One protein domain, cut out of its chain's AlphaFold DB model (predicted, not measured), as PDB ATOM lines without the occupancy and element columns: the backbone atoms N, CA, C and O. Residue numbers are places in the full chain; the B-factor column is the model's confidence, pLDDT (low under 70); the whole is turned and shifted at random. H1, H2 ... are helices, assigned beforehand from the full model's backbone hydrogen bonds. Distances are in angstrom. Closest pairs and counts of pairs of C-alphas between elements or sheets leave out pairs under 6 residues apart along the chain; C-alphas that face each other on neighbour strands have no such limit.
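Overview. This is residues 4 to 126 and 142 to 169 of the 394 residues of an uncharacterized protein of Lentisphaeria bacterium (UniProt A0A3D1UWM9). What is the shape? A long rod: H1 and H3 run side by side in opposite ways, H4 packs on H3, and H2 folds back on H1. H1, H3 and H4 form an up-and-down bundle, each running against the one before. What makes it up? The 151 printed residues include helices H1 to H4, all helix, only just extended, close to loose: radius of gyration of the C-alphas 22.6 A, spans 77 by 27 by 21 A.

Along the chain. Where is H1? H1, residues 4 to 43, covers 57.9 A from C-alpha 4 at (101.340, 98.522, 115.697), with a kink of 26 degrees near residue 30. And the others? H3 is residues 86 to 124, 56.9 A; H2 is residues 50 to 66; H4 is residues 142 to 167, 37.8 A, ending at C-alpha 167 (96.993, 107.032, 151.225).

Arrangement. What touches H1? H3 does, at a shallow tilt of 8 degrees; their closest C-alphas, of Ala 15 and Gln 108, are 5.5 A apart. H1 and H2 are a helical hairpin, touching through H1 residues 32 to 42 alone; C-alphas of Ile 35 and Leu 59 are closest, 6.1 A. Where is H4? It touches H3, closest C-alphas Ser 116 and Lys 148, 5.4 A, opposite ways at 20 degrees. Are O i to N i+4 pairs within hydrogen-bond range? Every one is in H2, H3 and H4; in H1, 33 of 36.

Size, cuts and confidence. Is anything missing? Residues 127 to 141 are not printed; C-alphas 126 and 142 are 9.4 A apart. What is long or uncertain? The H2 to H3 link is long, 19 residues; pLDDT is under 70 at residues 4 to 9, 11 to 12 and 68 to 71.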
ATOM      1  N   TYR A   4     101.793  97.797 114.513       53.34
ATOM      2  CA  TYR A   4     101.340  98.522 115.697       53.34
ATOM      3  C   TYR A   4     100.614  97.633 116.718       53.34
ATOM      4  O   TYR A   4     100.739  97.855 117.920       53.34
ATOM      5  N   LYS A   5      99.912  96.580 116.270       54.91
ATOM      6  CA  LYS A   5      99.254  95.619 117.174       54.91
ATOM      7  C   LYS A   5     100.281  94.786 117.952       54.91
ATOM      8  O   LYS A   5     100.101  94.590 119.150       54.91
ATOM      9  N   GLN A   6     101.384  94.390 117.307       59.00
ATOM     10  CA  GLN A   6     102.479  93.661 117.964       59.00
ATOM     11  C   GLN A   6     103.157  94.493 119.059       59.00
ATOM     12  O   GLN A   6     103.457  93.964 120.129       59.00
ATOM     13  N   ASP A   7     103.332  95.797 118.834       59.25
ATOM     14  CA  ASP A   7     103.912  96.674 119.848       59.25
ATOM     15  C   ASP A   7     102.973  96.838 121.059       59.25
ATOM     16  O   ASP A   7     103.443  96.690 122.186       59.25
ATOM     17  N   ALA A   8     101.655  97.055 120.879       55.19
ATOM     18  CA  ALA A   8     100.692  97.094 122.008       55.19
ATOM     19  C   ALA A   8     100.744  95.847 122.871       55.19
ATOM     20  O   ALA A   8     100.767  95.945 124.098       55.19
ATOM     21  N   GLU A   9     100.680  94.695 122.209       64.06
ATOM     22  CA  GLU A   9     100.661  93.404 122.872       64.06
ATOM     23  C   GLU A   9     101.950  93.242 123.682       64.06
ATOM     24  O   GLU A   9     101.885  92.824 124.830       64.06
ATOM     25  N   GLY A  10     103.096  93.713 123.177       70.12
ATOM     26  CA  GLY A  10     104.352  93.772 123.929       70.12
ATOM     27  C   GLY A  10     104.291  94.622 125.208       70.12
ATOM     28  O   GLY A  10     104.744  94.177 126.264       70.12
ATOM     29  N   TRP A  11     103.709  95.827 125.159       68.25
ATOM     30  CA  TRP A  11     103.594  96.703 126.341       68.25
ATOM     31  C   TRP A  11     102.570  96.189 127.360       68.25
ATOM     32  O   TRP A  11     102.813  96.276 128.565       68.25
ATOM     33  N   MET A  12     101.446  95.632 126.895       66.81
ATOM     34  CA  MET A  12     100.455  94.991 127.765       66.81
ATOM     35  C   MET A  12     101.018  93.723 128.407       66.81
ATOM     36  O   MET A  12     100.891  93.563 129.616       66.81
ATOM     37  N   ASN A  13     101.715  92.879 127.646       74.94
ATOM     38  CA  ASN A  13     102.375  91.687 128.178       74.94
ATOM     39  C   ASN A  13     103.445  92.063 129.209       74.94
ATOM     40  O   ASN A  13     103.489  91.464 130.276       74.94
ATOM     41  N   SER A  14     104.219  93.130 128.978       75.31
ATOM     42  CA  SER A  14     105.185  93.627 129.969       75.31
ATOM     43  C   SER A  14     104.525  94.129 131.262       75.31
ATOM     44  O   SER A  14     105.085  93.956 132.345       75.31
ATOM     45  N   ALA A  15     103.344  94.749 131.181       70.25
ATOM     46  CA  ALA A  15     102.581  95.134 132.368       70.25
ATOM     47  C   ALA A  15     102.030  93.904 133.114       70.25
ATOM     48  O   ALA A  15     102.129  93.858 134.338       70.25
ATOM     49  N   ILE A  16     101.542  92.895 132.384       75.50
ATOM     50  CA  ILE A  16     101.062  91.614 132.929       75.50
ATOM     51  C   ILE A  16     102.202  90.840 133.607       75.50
ATOM     52  O   ILE A  16     102.018  90.304 134.694       75.50
ATOM     53  N   ASP A  17     103.399  90.820 133.021       80.25
ATOM     54  CA  ASP A  17     104.566  90.155 133.612       80.25
ATOM     55  C   ASP A  17     104.981  90.815 134.938       80.25
ATOM     56  O   ASP A  17     105.347  90.134 135.896       80.25
ATOM     57  N   LYS A  18     104.871  92.149 135.031       78.50
ATOM     58  CA  LYS A  18     105.117  92.896 136.279       78.50
ATOM     59  C   LYS A  18     104.046  92.653 137.342       78.50
ATOM     60  O   LYS A  18     104.359  92.757 138.529       78.50
ATOM     61  N   GLU A  19     102.813  92.377 136.926       78.62
ATOM     62  CA  GLU A  19     101.694  92.020 137.802       78.62
ATOM     63  C   GLU A  19     101.864  90.593 138.339       78.62
ATOM     64  O   GLU A  19     101.857  90.403 139.550       78.62
ATOM     65  N   LYS A  20     102.207  89.622 137.485       83.19
ATOM     66  CA  LYS A  20     102.547  88.252 137.912       83.19
ATOM     67  C   LYS A  20     103.732  88.199 138.873       83.19
ATOM     68  O   LYS A  20     103.691  87.494 139.874       83.19
ATOM     69  N   ALA A  21     104.777  88.986 138.617       77.62
ATOM     70  CA  ALA A  21     105.912  89.086 139.534       77.62
ATOM     71  C   ALA A  21     105.518  89.666 140.909       77.62
ATOM     72  O   ALA A  21     106.187  89.389 141.907       77.62
ATOM     73  N   MET A  22     104.457  90.480 140.971       78.69
ATOM     74  CA  MET A  22     103.891  90.969 142.230       78.69
ATOM     75  C   MET A  22     103.095  89.868 142.935       78.69
ATOM     76  O   MET A  22     103.299  89.678 144.128       78.69
ATOM     77  N   GLU A  23     102.263  89.117 142.213       81.00
ATOM     78  CA  GLU A  23     101.501  87.986 142.764       81.00
ATOM     79  C   GLU A  23     102.429  86.919 143.366       81.00
ATOM     80  O   GLU A  23     102.267  86.541 144.523       81.00
ATOM     81  N   GLU A  24     103.488  86.520 142.653       80.12
ATOM     82  CA  GLU A  24     104.493  85.579 143.178       80.12
ATOM     83  C   GLU A  24     105.217  86.119 144.425       80.12
ATOM     84  O   GLU A  24     105.648  85.360 145.301       80.12
ATOM     85  N   MET A  25     105.397  87.441 144.512       75.38
ATOM     86  CA  MET A  25     105.970  88.075 145.696       75.38
ATOM     87  C   MET A  25     104.980  88.065 146.868       75.38
ATOM     88  O   MET A  25     105.393  87.774 147.989       75.38
ATOM     89  N   GLU A  26     103.700  88.349 146.626       77.62
ATOM     90  CA  GLU A  26     102.641  88.295 147.639       77.62
ATOM     91  C   GLU A  26     102.460  86.866 148.184       77.62
ATOM     92  O   GLU A  26     102.382  86.683 149.400       77.62
ATOM     93  N   GLU A  27     102.528  85.840 147.330       78.31
ATOM     94  CA  GLU A  27     102.503  84.433 147.753       78.31
ATOM     95  C   GLU A  27     103.694  84.068 148.650       78.31
ATOM     96  O   GLU A  27     103.531  83.413 149.682       78.31
ATOM     97  N   ARG A  28     104.906  84.527 148.309       73.44
ATOM     98  CA  ARG A  28     106.083  84.331 149.175       73.44
ATOM     99  C   ARG A  28     105.940  85.055 150.511       73.44
ATOM    100  O   ARG A  28     106.411  84.537 151.521       73.44
ATOM    101  N   ASN A  29     105.293  86.218 150.531       75.31
ATOM    102  CA  ASN A  29     105.049  86.969 151.762       75.31
ATOM    103  C   ASN A  29     104.001  86.286 152.657       75.31
ATOM    104  O   ASN A  29     104.111  86.373 153.879       75.31
ATOM    105  N   ALA A  30     103.043  85.540 152.095       77.94
ATOM    106  CA  ALA A  30     102.016  84.829 152.862       77.94
ATOM    107  C   ALA A  30     102.605  83.839 153.884       77.94
ATOM    108  O   ALA A  30     102.287  83.916 155.070       77.94
ATOM    109  N   GLY A  31     103.554  82.991 153.466       76.25
ATOM    110  CA  GLY A  31     104.239  82.061 154.378       76.25
ATOM    111  C   GLY A  31     105.086  82.761 155.450       76.25
ATOM    112  O   GLY A  31     105.491  82.155 156.439       76.25
ATOM    113  N   ILE A  32     105.360  84.053 155.274       79.38
ATOM    114  CA  ILE A  32     106.110  84.861 156.230       79.38
ATOM    115  C   ILE A  32     105.170  85.565 157.210       79.38
ATOM    116  O   ILE A  32     105.486  85.657 158.397       79.38
ATOM    117  N   HIS A  33     103.987  85.983 156.759       81.94
ATOM    118  CA  HIS A  33     102.918  86.416 157.654       81.94
ATOM    119  C   HIS A  33     102.521  85.311 158.636       81.94
ATOM    120  O   HIS A  33     102.296  85.606 159.804       81.94
ATOM    121  N   GLU A  34     102.526  84.044 158.215       85.75
ATOM    122  CA  GLU A  34     102.323  82.907 159.124       85.75
ATOM    123  C   GLU A  34     103.387  82.856 160.230       85.75
ATOM    124  O   GLU A  34     103.044  82.763 161.407       85.75
ATOM    125  N   ILE A  35     104.670  83.018 159.882       87.75
ATOM    126  CA  ILE A  35     105.764  83.064 160.867       87.75
ATOM    127  C   ILE A  35     105.579  84.240 161.838       87.75
ATOM    128  O   ILE A  35     105.785  84.077 163.040       87.75
ATOM    129  N   PHE A  36     105.195  85.419 161.339       87.38
ATOM    130  CA  PHE A  36     104.928  86.577 162.192       87.38
ATOM    131  C   PHE A  36     103.732  86.358 163.121       87.38
ATOM    132  O   PHE A  36     103.826  86.716 164.290       87.38
ATOM    133  N   ASN A  37     102.656  85.739 162.637       88.06
ATOM    134  CA  ASN A  37     101.479  85.427 163.447       88.06
ATOM    135  C   ASN A  37     101.821  84.432 164.560       88.06
ATOM    136  O   ASN A  37     101.472  84.662 165.714       88.06
ATOM    137  N   GLU A  38     102.557  83.363 164.249       89.44
ATOM    138  CA  GLU A  38     102.990  82.395 165.263       89.44
ATOM    139  C   GLU A  38     103.919  83.032 166.307       89.44
ATOM    140  O   GLU A  38     103.799  82.755 167.500       89.44
ATOM    141  N   LEU A  39     104.829  83.920 165.884       89.50
ATOM    142  CA  LEU A  39     105.682  84.667 166.809       89.50
ATOM    143  C   LEU A  39     104.892  85.685 167.648       89.50
ATOM    144  O   LEU A  39     105.224  85.860 168.819       89.50
ATOM    145  N   ASP A  40     103.863  86.334 167.093       87.44
ATOM    146  CA  ASP A  40     103.003  87.266 167.837       87.44
ATOM    147  C   ASP A  40     102.179  86.523 168.892       87.44
ATOM    148  O   ASP A  40     102.134  86.971 170.037       87.44
ATOM    149  N   GLU A  41     101.619  85.356 168.565       87.88
ATOM    150  CA  GLU A  41     100.925  84.511 169.544       87.88
ATOM    151  C   GLU A  41     101.854  84.077 170.680       87.88
ATOM    152  O   GLU A  41     101.518  84.236 171.852       87.88
ATOM    153  N   LEU A  42     103.074  83.633 170.361       88.25
ATOM    154  CA  LEU A  42     104.071  83.315 171.387       88.25
ATOM    155  C   LEU A  42     104.465  84.550 172.212       88.25
ATOM    156  O   LEU A  42     104.717  84.435 173.407       88.25
ATOM    157  N   SER A  43     104.486  85.744 171.617       84.81
ATOM    158  CA  SER A  43     104.833  86.979 172.332       84.81
ATOM    159  C   SER A  43     103.771  87.437 173.341       84.81
ATOM    160  O   SER A  43     104.071  88.265 174.204       84.81
ATOM    161  N   LYS A  44     102.535  86.926 173.240       82.50
ATOM    162  CA  LYS A  44     101.430  87.261 174.156       82.50
ATOM    163  C   LYS A  44     101.510  86.515 175.484       82.50
ATOM    164  O   LYS A  44     100.864  86.951 176.435       82.50
ATOM    165  N   GLU A  45     102.275  85.431 175.543       82.62
ATOM    166  CA  GLU A  45     102.448  84.614 176.741       82.62
ATOM    167  C   GLU A  45     103.410  85.271 177.740       82.62
ATOM    168  O   GLU A  45     104.488  85.744 177.377       82.62
ATOM    169  N   ASP A  46     103.052  85.252 179.027       71.88
ATOM    170  CA  ASP A  46     103.882  85.839 180.093       71.88
ATOM    171  C   ASP A  46     105.187  85.052 180.322       71.88
ATOM    172  O   ASP A  46     106.203  85.625 180.725       71.88
ATOM    173  N   LYS A  47     105.160  83.729 180.103       83.06
ATOM    174  CA  LYS A  47     106.318  82.826 180.192       83.06
ATOM    175  C   LYS A  47     106.185  81.684 179.190       83.06
ATOM    176  O   LYS A  47     105.246  80.898 179.272       83.06
ATOM    177  N   LEU A  48     107.178  81.535 178.315       85.69
ATOM    178  CA  LEU A  48     107.240  80.418 177.373       85.69
ATOM    179  C   LEU A  48     107.771  79.141 178.036       85.69
ATOM    180  O   LEU A  48     108.797  79.154 178.720       85.69
ATOM    181  N   SER A  49     107.104  78.019 177.773       85.38
ATOM    182  CA  SER A  49     107.622  76.674 178.051       85.38
ATOM    183  C   SER A  49     108.830  76.342 177.165       85.38
ATOM    184  O   SER A  49     109.016  76.931 176.103       85.38
ATOM    185  N   GLU A  50     109.649  75.362 177.557       87.00
ATOM    186  CA  GLU A  50     110.835  74.964 176.776       87.00
ATOM    187  C   GLU A  50     110.496  74.509 175.345       87.00
ATOM    188  O   GLU A  50     111.235  74.815 174.407       87.00
ATOM    189  N   SER A  51     109.341  73.868 175.135       86.94
ATOM    190  CA  SER A  51     108.858  73.518 173.793       86.94
ATOM    191  C   SER A  51     108.468  74.753 172.972       86.94
ATOM    192  O   SER A  51     108.766  74.821 171.778       86.94
ATOM    193  N   GLN A  52     107.852  75.759 173.597       88.75
ATOM    194  CA  GLN A  52     107.527  77.031 172.945       88.75
ATOM    195  C   GLN A  52     108.781  77.852 172.630       88.75
ATOM    196  O   GLN A  52     108.863  78.427 171.546       88.75
ATOM    197  N   LYS A  53     109.785  77.862 173.517       89.06
ATOM    198  CA  LYS A  53     111.094  78.480 173.250       89.06
ATOM    199  C   LYS A  53     111.783  77.815 172.062       89.06
ATOM    200  O   LYS A  53     112.277  78.504 171.172       89.06
ATOM    201  N   GLU A  54     111.776  76.482 171.990       89.75
ATOM    202  CA  GLU A  54     112.326  75.762 170.837       89.75
ATOM    203  C   GLU A  54     111.591  76.127 169.536       89.75
ATOM    204  O   GLU A  54     112.237  76.353 168.506       89.75
ATOM    205  N   ASN A  55     110.258  76.236 169.576       90.62
ATOM    206  CA  ASN A  55     109.480  76.675 168.421       90.62
ATOM    207  C   ASN A  55     109.825  78.120 168.017       90.62
ATOM    208  O   ASN A  55     110.138  78.371 166.853       90.62
ATOM    209  N   ALA A  56     109.889  79.046 168.977       89.25
ATOM    210  CA  ALA A  56     110.288  80.433 168.745       89.25
ATOM    211  C   ALA A  56     111.676  80.522 168.087       89.25
ATOM    212  O   ALA A  56     111.840  81.219 167.087       89.25
ATOM    213  N   ARG A  57     112.667  79.749 168.558       89.88
ATOM    214  CA  ARG A  57     114.001  79.682 167.928       89.88
ATOM    215  C   ARG A  57     113.927  79.214 166.473       89.88
ATOM    216  O   ARG A  57     114.600  79.784 165.612       89.88
ATOM    217  N   LYS A  58     113.124  78.184 166.179       91.88
ATOM    218  CA  LYS A  58     112.932  77.681 164.806       91.88
ATOM    219  C   LYS A  58     112.292  78.743 163.914       91.88
ATOM    220  O   LYS A  58     112.765  78.941 162.796       91.88
ATOM    221  N   LEU A  59     111.275  79.444 164.409       90.81
ATOM    222  CA  LEU A  59     110.584  80.510 163.685       90.81
ATOM    223  C   LEU A  59     111.489  81.720 163.435       90.81
ATOM    224  O   LEU A  59     111.605  82.155 162.294       90.81
ATOM    225  N   ILE A  60     112.233  82.186 164.443       89.25
ATOM    226  CA  ILE A  60     113.218  83.272 164.296       89.25
ATOM    227  C   ILE A  60     114.309  82.878 163.294       89.25
ATOM    228  O   ILE A  60     114.710  83.685 162.455       89.25
ATOM    229  N   LYS A  61     114.781  81.626 163.327       88.75
ATOM    230  CA  LYS A  61     115.776  81.132 162.367       88.75
ATOM    231  C   LYS A  61     115.228  81.068 160.943       88.75
ATOM    232  O   LYS A  61     115.952  81.427 160.015       88.75
ATOM    233  N   LYS A  62     113.977  80.631 160.759       87.94
ATOM    234  CA  LYS A  62     113.300  80.676 159.454       87.94
ATOM    235  C   LYS A  62     113.177  82.121 158.977       87.94
ATOM    236  O   LYS A  62     113.582  82.408 157.861       87.94
ATOM    237  N   LEU A  63     112.754  83.035 159.848       86.56
ATOM    238  CA  LEU A  63     112.624  84.459 159.543       86.56
ATOM    239  C   LEU A  63     113.960  85.082 159.096       86.56
ATOM    240  O   LEU A  63     114.015  85.731 158.058       86.56
ATOM    241  N   LYS A  64     115.054  84.815 159.823       85.56
ATOM    242  CA  LYS A  64     116.413  85.278 159.477       85.56
ATOM    243  C   LYS A  64     117.006  84.602 158.237       85.56
ATOM    244  O   LYS A  64     117.958  85.127 157.680       85.56
ATOM    245  N   SER A  65     116.496  83.434 157.841       83.12
ATOM    246  CA  SER A  65     116.906  82.744 156.605       83.12
ATOM    247  C   SER A  65     116.125  83.235 155.386       83.12
ATOM    248  O   SER A  65     116.666  83.270 154.287       83.12
ATOM    249  N   SER A  66     114.855  83.596 155.576       76.75
ATOM    250  CA  SER A  66     113.985  84.121 154.520       76.75
ATOM    251  C   SER A  66     114.291  85.580 154.161       76.75
ATOM    252  O   SER A  66     113.847  86.051 153.116       76.75
ATOM    253  N   TYR A  67     115.052  86.288 155.002       70.88
ATOM    254  CA  TYR A  67     115.396  87.699 154.837       70.88
ATOM    255  C   TYR A  67     116.880  87.973 155.049       70.88
ATOM    256  O   TYR A  67     117.597  87.171 155.643       70.88
ATOM    257  N   ASP A  68     117.333  89.151 154.616       64.69
ATOM    258  CA  ASP A  68     118.635  89.652 155.032       64.69
ATOM    259  C   ASP A  68     118.645  89.800 156.556       64.69
ATOM    260  O   ASP A  68     117.917  90.601 157.140       64.69
ATOM    261  N   SER A  69     119.491  89.006 157.215       60.78
ATOM    262  CA  SER A  69     119.603  88.939 158.682       60.78
ATOM    263  C   SER A  69     119.818  90.289 159.387       60.78
ATOM    264  O   SER A  69     119.609  90.374 160.594       60.78
ATOM    265  N   LYS A  70     120.216  91.335 158.650       63.94
ATOM    266  CA  LYS A  70     120.405  92.707 159.144       63.94
ATOM    267  C   LYS A  70     119.092  93.454 159.391       63.94
ATOM    268  O   LYS A  70     119.080  94.359 160.220       63.94
ATOM    269  N   ASP A  71     118.013  93.044 158.730       68.12
ATOM    270  CA  ASP A  71     116.701  93.696 158.800       68.12
ATOM    271  C   ASP A  71     115.759  92.997 159.800       68.12
ATOM    272  O   ASP A  71     114.644  93.448 160.048       68.12
ATOM    273  N   VAL A  72     116.204  91.888 160.403       79.12
ATOM    274  CA  VAL A  72     115.432  91.103 161.375       79.12
ATOM    275  C   VAL A  72     116.002  91.319 162.774       79.12
ATOM    276  O   VAL A  72     116.935  90.633 163.193       79.12
ATOM    277  N   SER A  73     115.393  92.234 163.531       81.62
ATOM    278  CA  SER A  73     115.777  92.526 164.921       81.62
ATOM    279  C   SER A  73     115.150  91.584 165.957       81.62
ATOM    280  O   SER A  73     115.184  91.880 167.147       81.62
ATOM    281  N   VAL A  74     114.533  90.479 165.523       85.81
ATOM    282  CA  VAL A  74     113.842  89.557 166.433       85.81
ATOM    283  C   VAL A  74     114.841  88.722 167.229       85.81
ATOM    284  O   VAL A  74     115.691  88.018 166.660       85.81
ATOM    285  N   GLU A  75     114.698  88.779 168.548       86.81
ATOM    286  CA  GLU A  75     115.507  88.050 169.521       86.81
ATOM    287  C   GLU A  75     114.612  87.361 170.556       86.81
ATOM    288  O   GLU A  75     113.486  87.791 170.815       86.81
ATOM    289  N   LEU A  76     115.116  86.264 171.120       88.81
ATOM    290  CA  LEU A  76     114.486  85.525 172.208       88.81
ATOM    291  C   LEU A  76     115.387  85.640 173.435       88.81
ATOM    292  O   LEU A  76     116.546  85.232 173.390       88.81
ATOM    293  N   ASP A  77     114.845  86.170 174.523       86.31
ATOM    294  CA  ASP A  77     115.469  86.085 175.837       86.31
ATOM    295  C   ASP A  77     115.280  84.662 176.383       86.31
ATOM    296  O   ASP A  77     114.157  84.203 176.603       86.31
ATOM    297  N   GLU A  78     116.386  83.949 176.576       82.19
ATOM    298  CA  GLU A  78     116.388  82.543 176.985       82.19
ATOM    299  C   GLU A  78     115.971  82.333 178.449       82.19
ATOM    300  O   GLU A  78     115.411  81.284 178.799       82.19
ATOM    301  N   GLU A  79     116.190  83.337 179.302       79.06
ATOM    302  CA  GLU A  79     115.849  83.286 180.723       79.06
ATOM    303  C   GLU A  79     114.360  83.561 180.931       79.06
ATOM    304  O   GLU A  79     113.682  82.835 181.663       79.06
ATOM    305  N   THR A  80     113.830  84.581 180.253       74.12
ATOM    306  CA  THR A  80     112.436  85.013 180.434       74.12
ATOM    307  C   THR A  80     111.470  84.393 179.423       74.12
ATOM    308  O   THR A  80     110.266  84.350 179.673       74.12
ATOM    309  N   GLY A  81     111.972  83.875 178.298       80.00
ATOM    310  CA  GLY A  81     111.159  83.452 177.156       80.00
ATOM    311  C   GLY A  81     110.586  84.626 176.356       80.00
ATOM    312  O   GLY A  81     109.739  84.419 175.495       80.00
ATOM    313  N   ARG A  82     111.007  85.864 176.636       84.69
ATOM    314  CA  ARG A  82     110.441  87.054 176.004       84.69
ATOM    315  C   ARG A  82     110.978  87.231 174.588       84.69
ATOM    316  O   ARG A  82     112.186  87.259 174.374       84.69
ATOM    317  N   ILE A  83     110.071  87.426 173.634       86.56
ATOM    318  CA  ILE A  83     110.416  87.784 172.256       86.56
ATOM    319  C   ILE A  83     110.486  89.312 172.155       86.56
ATOM    320  O   ILE A  83     109.542  90.013 172.522       86.56
ATOM    321  N   THR A  84     111.606  89.842 171.670       86.44
ATOM    322  CA  THR A  84     111.825  91.283 171.473       86.44
ATOM    323  C   THR A  84     112.069  91.592 169.998       86.44
ATOM    324  O   THR A  84     112.375  90.706 169.203       86.44
ATOM    325  N   GLY A  85     111.857  92.848 169.592       85.31
ATOM    326  CA  GLY A  85     112.108  93.299 168.217       85.31
ATOM    327  C   GLY A  85     111.123  92.794 167.151       85.31
ATOM    328  O   GLY A  85     111.264  93.171 165.987       85.31
ATOM    329  N   LEU A  86     110.116  91.995 167.526       88.38
ATOM    330  CA  LEU A  86     109.074  91.480 166.626       88.38
ATOM    331  C   LEU A  86     108.238  92.606 166.008       88.38
ATOM    332  O   LEU A  86     108.222  92.736 164.789       88.38
ATOM    333  N   ASP A  87     107.629  93.459 166.837       87.19
ATOM    334  CA  ASP A  87     106.782  94.573 166.382       87.19
ATOM    335  C   ASP A  87     107.530  95.501 165.412       87.19
ATOM    336  O   ASP A  87     106.997  95.880 164.371       87.19
ATOM    337  N   LYS A  88     108.799  95.811 165.711       87.38
ATOM    338  CA  LYS A  88     109.648  96.620 164.828       87.38
ATOM    339  C   LYS A  88     109.886  95.922 163.489       87.38
ATOM    340  O   LYS A  88     109.702  96.534 162.448       87.38
ATOM    341  N   THR A  89     110.233  94.636 163.519       87.94
ATOM    342  CA  THR A  89     110.481  93.849 162.300       87.94
ATOM    343  C   THR A  89     109.222  93.753 161.429       87.94
ATOM    344  O   THR A  89     109.316  93.846 160.209       87.94
ATOM    345  N   ILE A  90     108.037  93.606 162.037       87.81
ATOM    346  CA  ILE A  90     106.753  93.615 161.319       87.81
ATOM    347  C   ILE A  90     106.496  94.995 160.699       87.81
ATOM    348  O   ILE A  90     106.158  95.079 159.521       87.81
ATOM    349  N   SER A  91     106.682  96.073 161.465       88.62
ATOM    350  CA  SER A  91     106.459  97.445 160.994       88.62
ATOM    351  C   SER A  91     107.389  97.818 159.834       88.62
ATOM    352  O   SER A  91     106.903  98.234 158.779       88.62
ATOM    353  N   ASP A  92     108.696  97.575 159.983       87.56
ATOM    354  CA  ASP A  92     109.701  97.809 158.938       87.56
ATOM    355  C   ASP A  92     109.352  97.000 157.675       87.56
ATOM    356  O   ASP A  92     109.467  97.483 156.545       87.56
ATOM    357  N   ARG A  93     108.848  95.770 157.849       85.25
ATOM    358  CA  ARG A  93     108.461  94.917 156.727       85.25
ATOM    359  C   ARG A  93     107.230  95.428 155.986       85.25
ATOM    360  O   ARG A  93     107.262  95.482 154.756       85.25
ATOM    361  N   LEU A  94     106.181  95.810 156.710       87.88
ATOM    362  CA  LEU A  94     104.968  96.385 156.124       87.88
ATOM    363  C   LEU A  94     105.300  97.627 155.295       87.88
ATOM    364  O   LEU A  94     104.769  97.789 154.197       87.88
ATOM    365  N   GLN A  95     106.229  98.458 155.773       88.81
ATOM    366  CA  GLN A  95     106.705  99.618 155.029       88.81
ATOM    367  C   GLN A  95     107.434  99.210 153.739       88.81
ATOM    368  O   GLN A  95     107.106  99.704 152.661       88.81
ATOM    369  N   VAL A  96     108.393  98.282 153.811       87.19
ATOM    370  CA  VAL A  96     109.154  97.836 152.629       87.19
ATOM    371  C   VAL A  96     108.248  97.188 151.576       87.19
ATOM    372  O   VAL A  96     108.435  97.411 150.377       87.19
ATOM    373  N   GLU A  97     107.277  96.374 151.989       85.94
ATOM    374  CA  GLU A  97     106.311  95.754 151.076       85.94
ATOM    375  C   GLU A  97     105.416  96.795 150.408       85.94
ATOM    376  O   GLU A  97     105.244  96.766 149.185       85.94
ATOM    377  N   HIS A  98     104.915  97.755 151.183       89.25
ATOM    378  CA  HIS A  98     104.100  98.856 150.682       89.25
ATOM    379  C   HIS A  98     104.862  99.730 149.678       89.25
ATOM    380  O   HIS A  98     104.380  99.956 148.565       89.25
ATOM    381  N   GLU A  99     106.104 100.112 149.985       90.06
ATOM    382  CA  GLU A  99     106.966 100.871 149.072       90.06
ATOM    383  C   GLU A  99     107.265 100.108 147.773       90.06
ATOM    384  O   GLU A  99     107.285 100.694 146.686       90.06
ATOM    385  N   ARG A 100     107.497  98.791 147.851       87.81
ATOM    386  CA  ARG A 100     107.706  97.948 146.661       87.81
ATOM    387  C   ARG A 100     106.444  97.865 145.810       87.81
ATOM    388  O   ARG A 100     106.547  97.958 144.584       87.81
ATOM    389  N   LYS A 101     105.271  97.745 146.436       88.94
ATOM    390  CA  LYS A 101     103.975  97.736 145.746       88.94
ATOM    391  C   LYS A 101     103.724  99.061 145.029       88.94
ATOM    392  O   LYS A 101     103.374  99.046 143.848       88.94
ATOM    393  N   ILE A 102     104.011 100.191 145.682       91.69
ATOM    394  CA  ILE A 102     103.966 101.526 145.067       91.69
ATOM    395  C   ILE A 102     104.912 101.604 143.864       91.69
ATOM    396  O   ILE A 102     104.460 101.926 142.767       91.69
ATOM    397  N   LYS A 103     106.194 101.247 144.022       90.75
ATOM    398  CA  LYS A 103     107.189 101.311 142.931       90.75
ATOM    399  C   LYS A 103     106.812 100.434 141.735       90.75
ATOM    400  O   LYS A 103     107.005 100.833 140.584       90.75
ATOM    401  N   ASN A 104     106.275  99.237 141.974       88.75
ATOM    402  CA  ASN A 104     105.807  98.366 140.897       88.75
ATOM    403  C   ASN A 104     104.590  98.984 140.186       88.75
ATOM    404  O   ASN A 104     104.607  99.113 138.961       88.75
ATOM    405  N   MET A 105     103.593  99.460 140.937       89.56
ATOM    406  CA  MET A 105     102.405 100.112 140.378       89.56
ATOM    407  C   MET A 105     102.762 101.375 139.573       89.56
ATOM    408  O   MET A 105     102.245 101.589 138.477       89.56
ATOM    409  N   GLU A 106     103.715 102.180 140.049       92.19
ATOM    410  CA  GLU A 106     104.284 103.316 139.313       92.19
ATOM    411  C   GLU A 106     104.938 102.881 137.996       92.19
ATOM    412  O   GLU A 106     104.724 103.505 136.956       92.19
ATOM    413  N   SER A 107     105.692 101.778 138.015       89.25
ATOM    414  CA  SER A 107     106.304 101.196 136.817       89.25
ATOM    415  C   SER A 107     105.254 100.721 135.807       89.25
ATOM    416  O   SER A 107     105.416 100.956 134.604       89.25
ATOM    417  N   GLN A 108     104.159 100.102 136.263       87.19
ATOM    418  CA  GLN A 108     103.030  99.715 135.407       87.19
ATOM    419  C   GLN A 108     102.354 100.948 134.792       87.19
ATOM    420  O   GLN A 108     102.190 101.012 133.572       87.19
ATOM    421  N   VAL A 109     102.042 101.968 135.602       90.88
ATOM    422  CA  VAL A 109     101.457 103.234 135.127       90.88
ATOM    423  C   VAL A 109     102.366 103.908 134.097       90.88
ATOM    424  O   VAL A 109     101.872 104.373 133.073       90.88
ATOM    425  N   ASN A 110     103.683 103.931 134.315       90.38
ATOM    426  CA  ASN A 110     104.631 104.530 133.374       90.38
ATOM    427  C   ASN A 110     104.707 103.749 132.046       90.38
ATOM    428  O   ASN A 110     104.696 104.339 130.963       90.38
ATOM    429  N   THR A 111     104.698 102.415 132.122       87.38
ATOM    430  CA  THR A 111     104.681 101.517 130.950       87.38
ATOM    431  C   THR A 111     103.422 101.757 130.107       87.38
ATOM    432  O   THR A 111     103.517 102.001 128.903       87.38
ATOM    433  N   LEU A 112     102.248 101.783 130.747       86.56
ATOM    434  CA  LEU A 112     100.964 102.038 130.086       86.56
ATOM    435  C   LEU A 112     100.857 103.472 129.545       86.56
ATOM    436  O   LEU A 112     100.319 103.681 128.460       86.56
ATOM    437  N   SER A 113     101.393 104.461 130.267       88.06
ATOM    438  CA  SER A 113     101.409 105.860 129.824       88.06
ATOM    439  C   SER A 113     102.271 106.035 128.574       88.06
ATOM    440  O   SER A 113     101.868 106.723 127.641       88.06
ATOM    441  N   THR A 114     103.433 105.378 128.535       87.50
ATOM    442  CA  THR A 114     104.321 105.373 127.365       87.50
ATOM    443  C   THR A 114     103.643 104.706 126.169       87.50
ATOM    444  O   THR A 114     103.709 105.228 125.056       87.50
ATOM    445  N   ALA A 115     102.944 103.589 126.389       84.12
ATOM    446  CA  ALA A 115     102.179 102.918 125.341       84.12
ATOM    447  C   ALA A 115     101.054 103.814 124.786       84.12
ATOM    448  O   ALA A 115     100.938 103.957 123.571       84.12
ATOM    449  N   SER A 116     100.274 104.474 125.652       85.75
ATOM    450  CA  SER A 116      99.214 105.409 125.231       85.75
ATOM    451  C   SER A 116      99.768 106.594 124.420       85.75
ATOM    452  O   SER A 116      99.199 106.968 123.388       85.75
ATOM    453  N   GLN A 117     100.925 107.141 124.813       85.81
ATOM    454  CA  GLN A 117     101.578 108.215 124.061       85.81
ATOM    455  C   GLN A 117     102.013 107.750 122.665       85.81
ATOM    456  O   GLN A 117     101.698 108.414 121.682       85.81
ATOM    457  N   LYS A 118     102.632 106.569 122.550       83.38
ATOM    458  CA  LYS A 118     103.009 106.002 121.244       83.38
ATOM    459  C   LYS A 118     101.805 105.807 120.324       83.38
ATOM    460  O   LYS A 118     101.904 106.068 119.132       83.38
ATOM    461  N   TYR A 119     100.654 105.411 120.865       79.00
ATOM    462  CA  TYR A 119      99.417 105.328 120.084       79.00
ATOM    463  C   TYR A 119      98.911 106.681 119.590       79.00
ATOM    464  O   TYR A 119      98.356 106.764 118.495       79.00
ATOM    465  N   THR A 120      99.136 107.739 120.366       83.75
ATOM    466  CA  THR A 120      98.861 109.112 119.929       83.75
ATOM    467  C   THR A 120      99.757 109.483 118.751       83.75
ATOM    468  O   THR A 120      99.264 110.005 117.754       83.75
ATOM    469  N   ASP A 121     101.044 109.140 118.817       82.56
ATOM    470  CA  ASP A 121     102.000 109.414 117.741       82.56
ATOM    471  C   ASP A 121     101.654 108.626 116.466       82.56
ATOM    472  O   ASP A 121     101.707 109.175 115.367       82.56
ATOM    473  N   VAL A 122     101.233 107.362 116.592       81.00
ATOM    474  CA  VAL A 122     100.780 106.537 115.456       81.00
ATOM    475  C   VAL A 122      99.519 107.113 114.818       81.00
ATOM    476  O   VAL A 122      99.466 107.233 113.598       81.00
ATOM    477  N   ALA A 123      98.520 107.503 115.618       78.81
ATOM    478  CA  ALA A 123      97.295 108.105 115.095       78.81
ATOM    479  C   ALA A 123      97.575 109.443 114.388       78.81
ATOM    480  O   ALA A 123      97.015 109.711 113.329       78.81
ATOM    481  N   THR A 124      98.479 110.254 114.945       79.12
ATOM    482  CA  THR A 124      98.845 111.571 114.398       79.12
ATOM    483  C   THR A 124      99.664 111.452 113.111       79.12
ATOM    484  O   THR A 124      99.530 112.292 112.230       79.12
ATOM    485  N   ASN A 125     100.465 110.390 112.965       77.44
ATOM    486  CA  ASN A 125     101.324 110.154 111.799       77.44
ATOM    487  C   ASN A 125     100.735 109.165 110.773       77.44
ATOM    488  O   ASN A 125     101.430 108.760 109.843       77.44
ATOM    489  N   ALA A 126      99.480 108.736 110.927       74.75
ATOM    490  CA  ALA A 126      98.851 107.800 110.001       74.75
ATOM    491  C   ALA A 126      98.536 108.476 108.652       74.75
ATOM    492  O   ALA A 126      97.857 109.492 108.614       74.75
ATOM    493  N   ASN A 142      92.147 105.063 113.185       81.00
ATOM    494  CA  ASN A 142      90.995 104.572 113.937       81.00
ATOM    495  C   ASN A 142      91.356 103.374 114.828       81.00
ATOM    496  O   ASN A 142      90.967 103.352 115.998       81.00
ATOM    497  N   GLU A 143      92.152 102.422 114.330       79.75
ATOM    498  CA  GLU A 143      92.666 101.314 115.144       79.75
ATOM    499  C   GLU A 143      93.541 101.816 116.306       79.75
ATOM    500  O   GLU A 143      93.365 101.379 117.447       79.75
ATOM    501  N   ALA A 144      94.443 102.770 116.052       77.88
ATOM    502  CA  ALA A 144      95.299 103.362 117.079       77.88
ATOM    503  C   ALA A 144      94.493 104.118 118.150       77.88
ATOM    504  O   ALA A 144      94.751 103.964 119.345       77.88
ATOM    505  N   ASN A 145      93.472 104.880 117.747       81.25
ATOM    506  CA  ASN A 145      92.578 105.587 118.667       81.25
ATOM    507  C   ASN A 145      91.734 104.628 119.521       81.25
ATOM    508  O   ASN A 145      91.546 104.877 120.715       81.25
ATOM    509  N   ALA A 146      91.260 103.517 118.950       80.06
ATOM    510  CA  ALA A 146      90.531 102.490 119.695       80.06
ATOM    511  C   ALA A 146      91.427 101.809 120.747       80.06
ATOM    512  O   ALA A 146      91.028 101.673 121.908       80.06
ATOM    513  N   MET A 147      92.662 101.454 120.374       79.88
ATOM    514  CA  MET A 147      93.651 100.883 121.300       79.88
ATOM    515  C   MET A 147      94.029 101.868 122.412       79.88
ATOM    516  O   MET A 147      94.066 101.497 123.589       79.88
ATOM    517  N   LYS A 148      94.226 103.146 122.066       82.38
ATOM    518  CA  LYS A 148      94.468 104.225 123.029       82.38
ATOM    519  C   LYS A 148      93.331 104.358 124.038       82.38
ATOM    520  O   LYS A 148      93.586 104.427 125.235       82.38
ATOM    521  N   ALA A 149      92.078 104.356 123.581       82.94
ATOM    522  CA  ALA A 149      90.922 104.470 124.467       82.94
ATOM    523  C   ALA A 149      90.850 103.312 125.482       82.94
ATOM    524  O   ALA A 149      90.537 103.537 126.656       82.94
ATOM    525  N   GLY A 150      91.190 102.090 125.053       81.50
ATOM    526  CA  GLY A 150      91.321 100.928 125.934       81.50
ATOM    527  C   GLY A 150      92.431 101.102 126.977       81.50
ATOM    528  O   GLY A 150      92.183 100.948 128.175       81.50
ATOM    529  N   LEU A 151      93.630 101.501 126.541       83.38
ATOM    530  CA  LEU A 151      94.777 101.758 127.421       83.38
ATOM    531  C   LEU A 151      94.508 102.884 128.427       83.38
ATOM    532  O   LEU A 151      94.790 102.725 129.612       83.38
ATOM    533  N   ASP A 152      93.901 103.989 127.996       86.50
ATOM    534  CA  ASP A 152      93.575 105.135 128.852       86.50
ATOM    535  C   ASP A 152      92.564 104.775 129.951       86.50
ATOM    536  O   ASP A 152      92.552 105.400 131.018       86.50
ATOM    537  N   LYS A 153      91.704 103.775 129.716       88.31
ATOM    538  CA  LYS A 153      90.790 103.248 130.736       88.31
ATOM    539  C   LYS A 153      91.554 102.469 131.809       88.31
ATOM    540  O   LYS A 153      91.349 102.724 132.995       88.31
ATOM    541  N   VAL A 154      92.459 101.576 131.402       86.12
ATOM    542  CA  VAL A 154      93.307 100.798 132.325       86.12
ATOM    543  C   VAL A 154      94.236 101.724 133.115       86.12
ATOM    544  O   VAL A 154      94.300 101.637 134.339       86.12
ATOM    545  N   LEU A 155      94.872 102.688 132.441       88.19
ATOM    546  CA  LEU A 155      95.733 103.702 133.052       88.19
ATOM    547  C   LEU A 155      95.001 104.486 134.150       88.19
ATOM    548  O   LEU A 155      95.555 104.726 135.221       88.19
ATOM    549  N   ARG A 156      93.747 104.886 133.899       89.44
ATOM    550  CA  ARG A 156      92.919 105.580 134.894       89.44
ATOM    551  C   ARG A 156      92.619 104.708 136.112       89.44
ATOM    552  O   ARG A 156      92.664 105.238 137.219       89.44
ATOM    553  N   SER A 157      92.345 103.413 135.929       89.88
ATOM    554  CA  SER A 157      92.162 102.477 137.053       89.88
ATOM    555  C   SER A 157      93.434 102.370 137.886       89.88
ATOM    556  O   SER A 157      93.425 102.697 139.068       89.88
ATOM    557  N   LYS A 158      94.563 102.058 137.239       88.19
ATOM    558  CA  LYS A 158      95.858 101.884 137.910       88.19
ATOM    559  C   LYS A 158      96.334 103.165 138.612       88.19
ATOM    560  O   LYS A 158      96.920 103.096 139.684       88.19
ATOM    561  N   ARG A 159      96.029 104.356 138.077       91.88
ATOM    562  CA  ARG A 159      96.289 105.641 138.762       91.88
ATOM    563  C   ARG A 159      95.435 105.836 140.016       91.88
ATOM    564  O   ARG A 159      95.947 106.357 141.003       91.88
ATOM    565  N   LYS A 160      94.159 105.437 139.989       93.31
ATOM    566  CA  LYS A 160      93.293 105.470 141.180       93.31
ATOM    567  C   LYS A 160      93.780 104.483 142.238       93.31
ATOM    568  O   LYS A 160      93.874 104.857 143.399       93.31
ATOM    569  N   GLU A 161      94.142 103.269 141.829       91.25
ATOM    570  CA  GLU A 161      94.727 102.252 142.711       91.25
ATOM    571  C   GLU A 161      96.042 102.737 143.336       91.25
ATOM    572  O   GLU A 161      96.216 102.630 144.544       91.25
ATOM    573  N   LEU A 162      96.934 103.352 142.550       92.25
ATOM    574  CA  LEU A 162      98.176 103.944 143.059       92.25
ATOM    575  C   LEU A 162      97.914 105.061 144.080       92.25
ATOM    576  O   LEU A 162      98.626 105.153 145.076       92.25
ATOM    577  N   HIS A 163      96.914 105.913 143.840       93.06
ATOM    578  CA  HIS A 163      96.541 106.960 144.791       93.06
ATOM    579  C   HIS A 163      96.032 106.363 146.106       93.06
ATOM    580  O   HIS A 163      96.530 106.726 147.164       93.06
ATOM    581  N   ALA A 164      95.109 105.401 146.028       92.69
ATOM    582  CA  ALA A 164      94.581 104.713 147.202       92.69
ATOM    583  C   ALA A 164      95.684 103.976 147.979       92.69
ATOM    584  O   ALA A 164      95.703 104.016 149.203       92.69
ATOM    585  N   LEU A 165      96.640 103.348 147.282       91.12
ATOM    586  CA  LEU A 165      97.802 102.726 147.917       91.12
ATOM    587  C   LEU A 165      98.669 103.756 148.649       91.12
ATOM    588  O   LEU A 165      99.094 103.486 149.762       91.12
ATOM    589  N   ARG A 166      98.910 104.937 148.069       90.06
ATOM    590  CA  ARG A 166      99.710 105.999 148.708       90.06
ATOM    591  C   ARG A 166      99.052 106.616 149.943       90.06
ATOM    592  O   ARG A 166      99.766 107.157 150.776       90.06
ATOM    593  N   GLU A 167      97.727 106.567 150.041       92.38
ATOM    594  CA  GLU A 167      96.993 107.032 151.225       92.38
ATOM    595  C   GLU A 167      97.036 106.027 152.384       92.38
ATOM    596  O   GLU A 167      96.795 106.408 153.527       92.38
ATOM    597  N   GLN A 168      97.346 104.757 152.108       89.69
ATOM    598  CA  GLN A 168      97.490 103.736 153.141       89.69
ATOM    599  C   GLN A 168      98.829 103.888 153.867       89.69
ATOM    600  O   GLN A 168      99.871 104.044 153.234       89.69
ATOM    601  N   ASP A 169      98.797 103.753 155.191       90.00
ATOM    602  CA  ASP A 169      99.985 103.661 156.042       90.00
ATOM    603  C   ASP A 169      99.913 102.376 156.886       90.00
ATOM    604  O   ASP A 169      99.565 102.414 158.071       90.00
TER     605      ASP A 169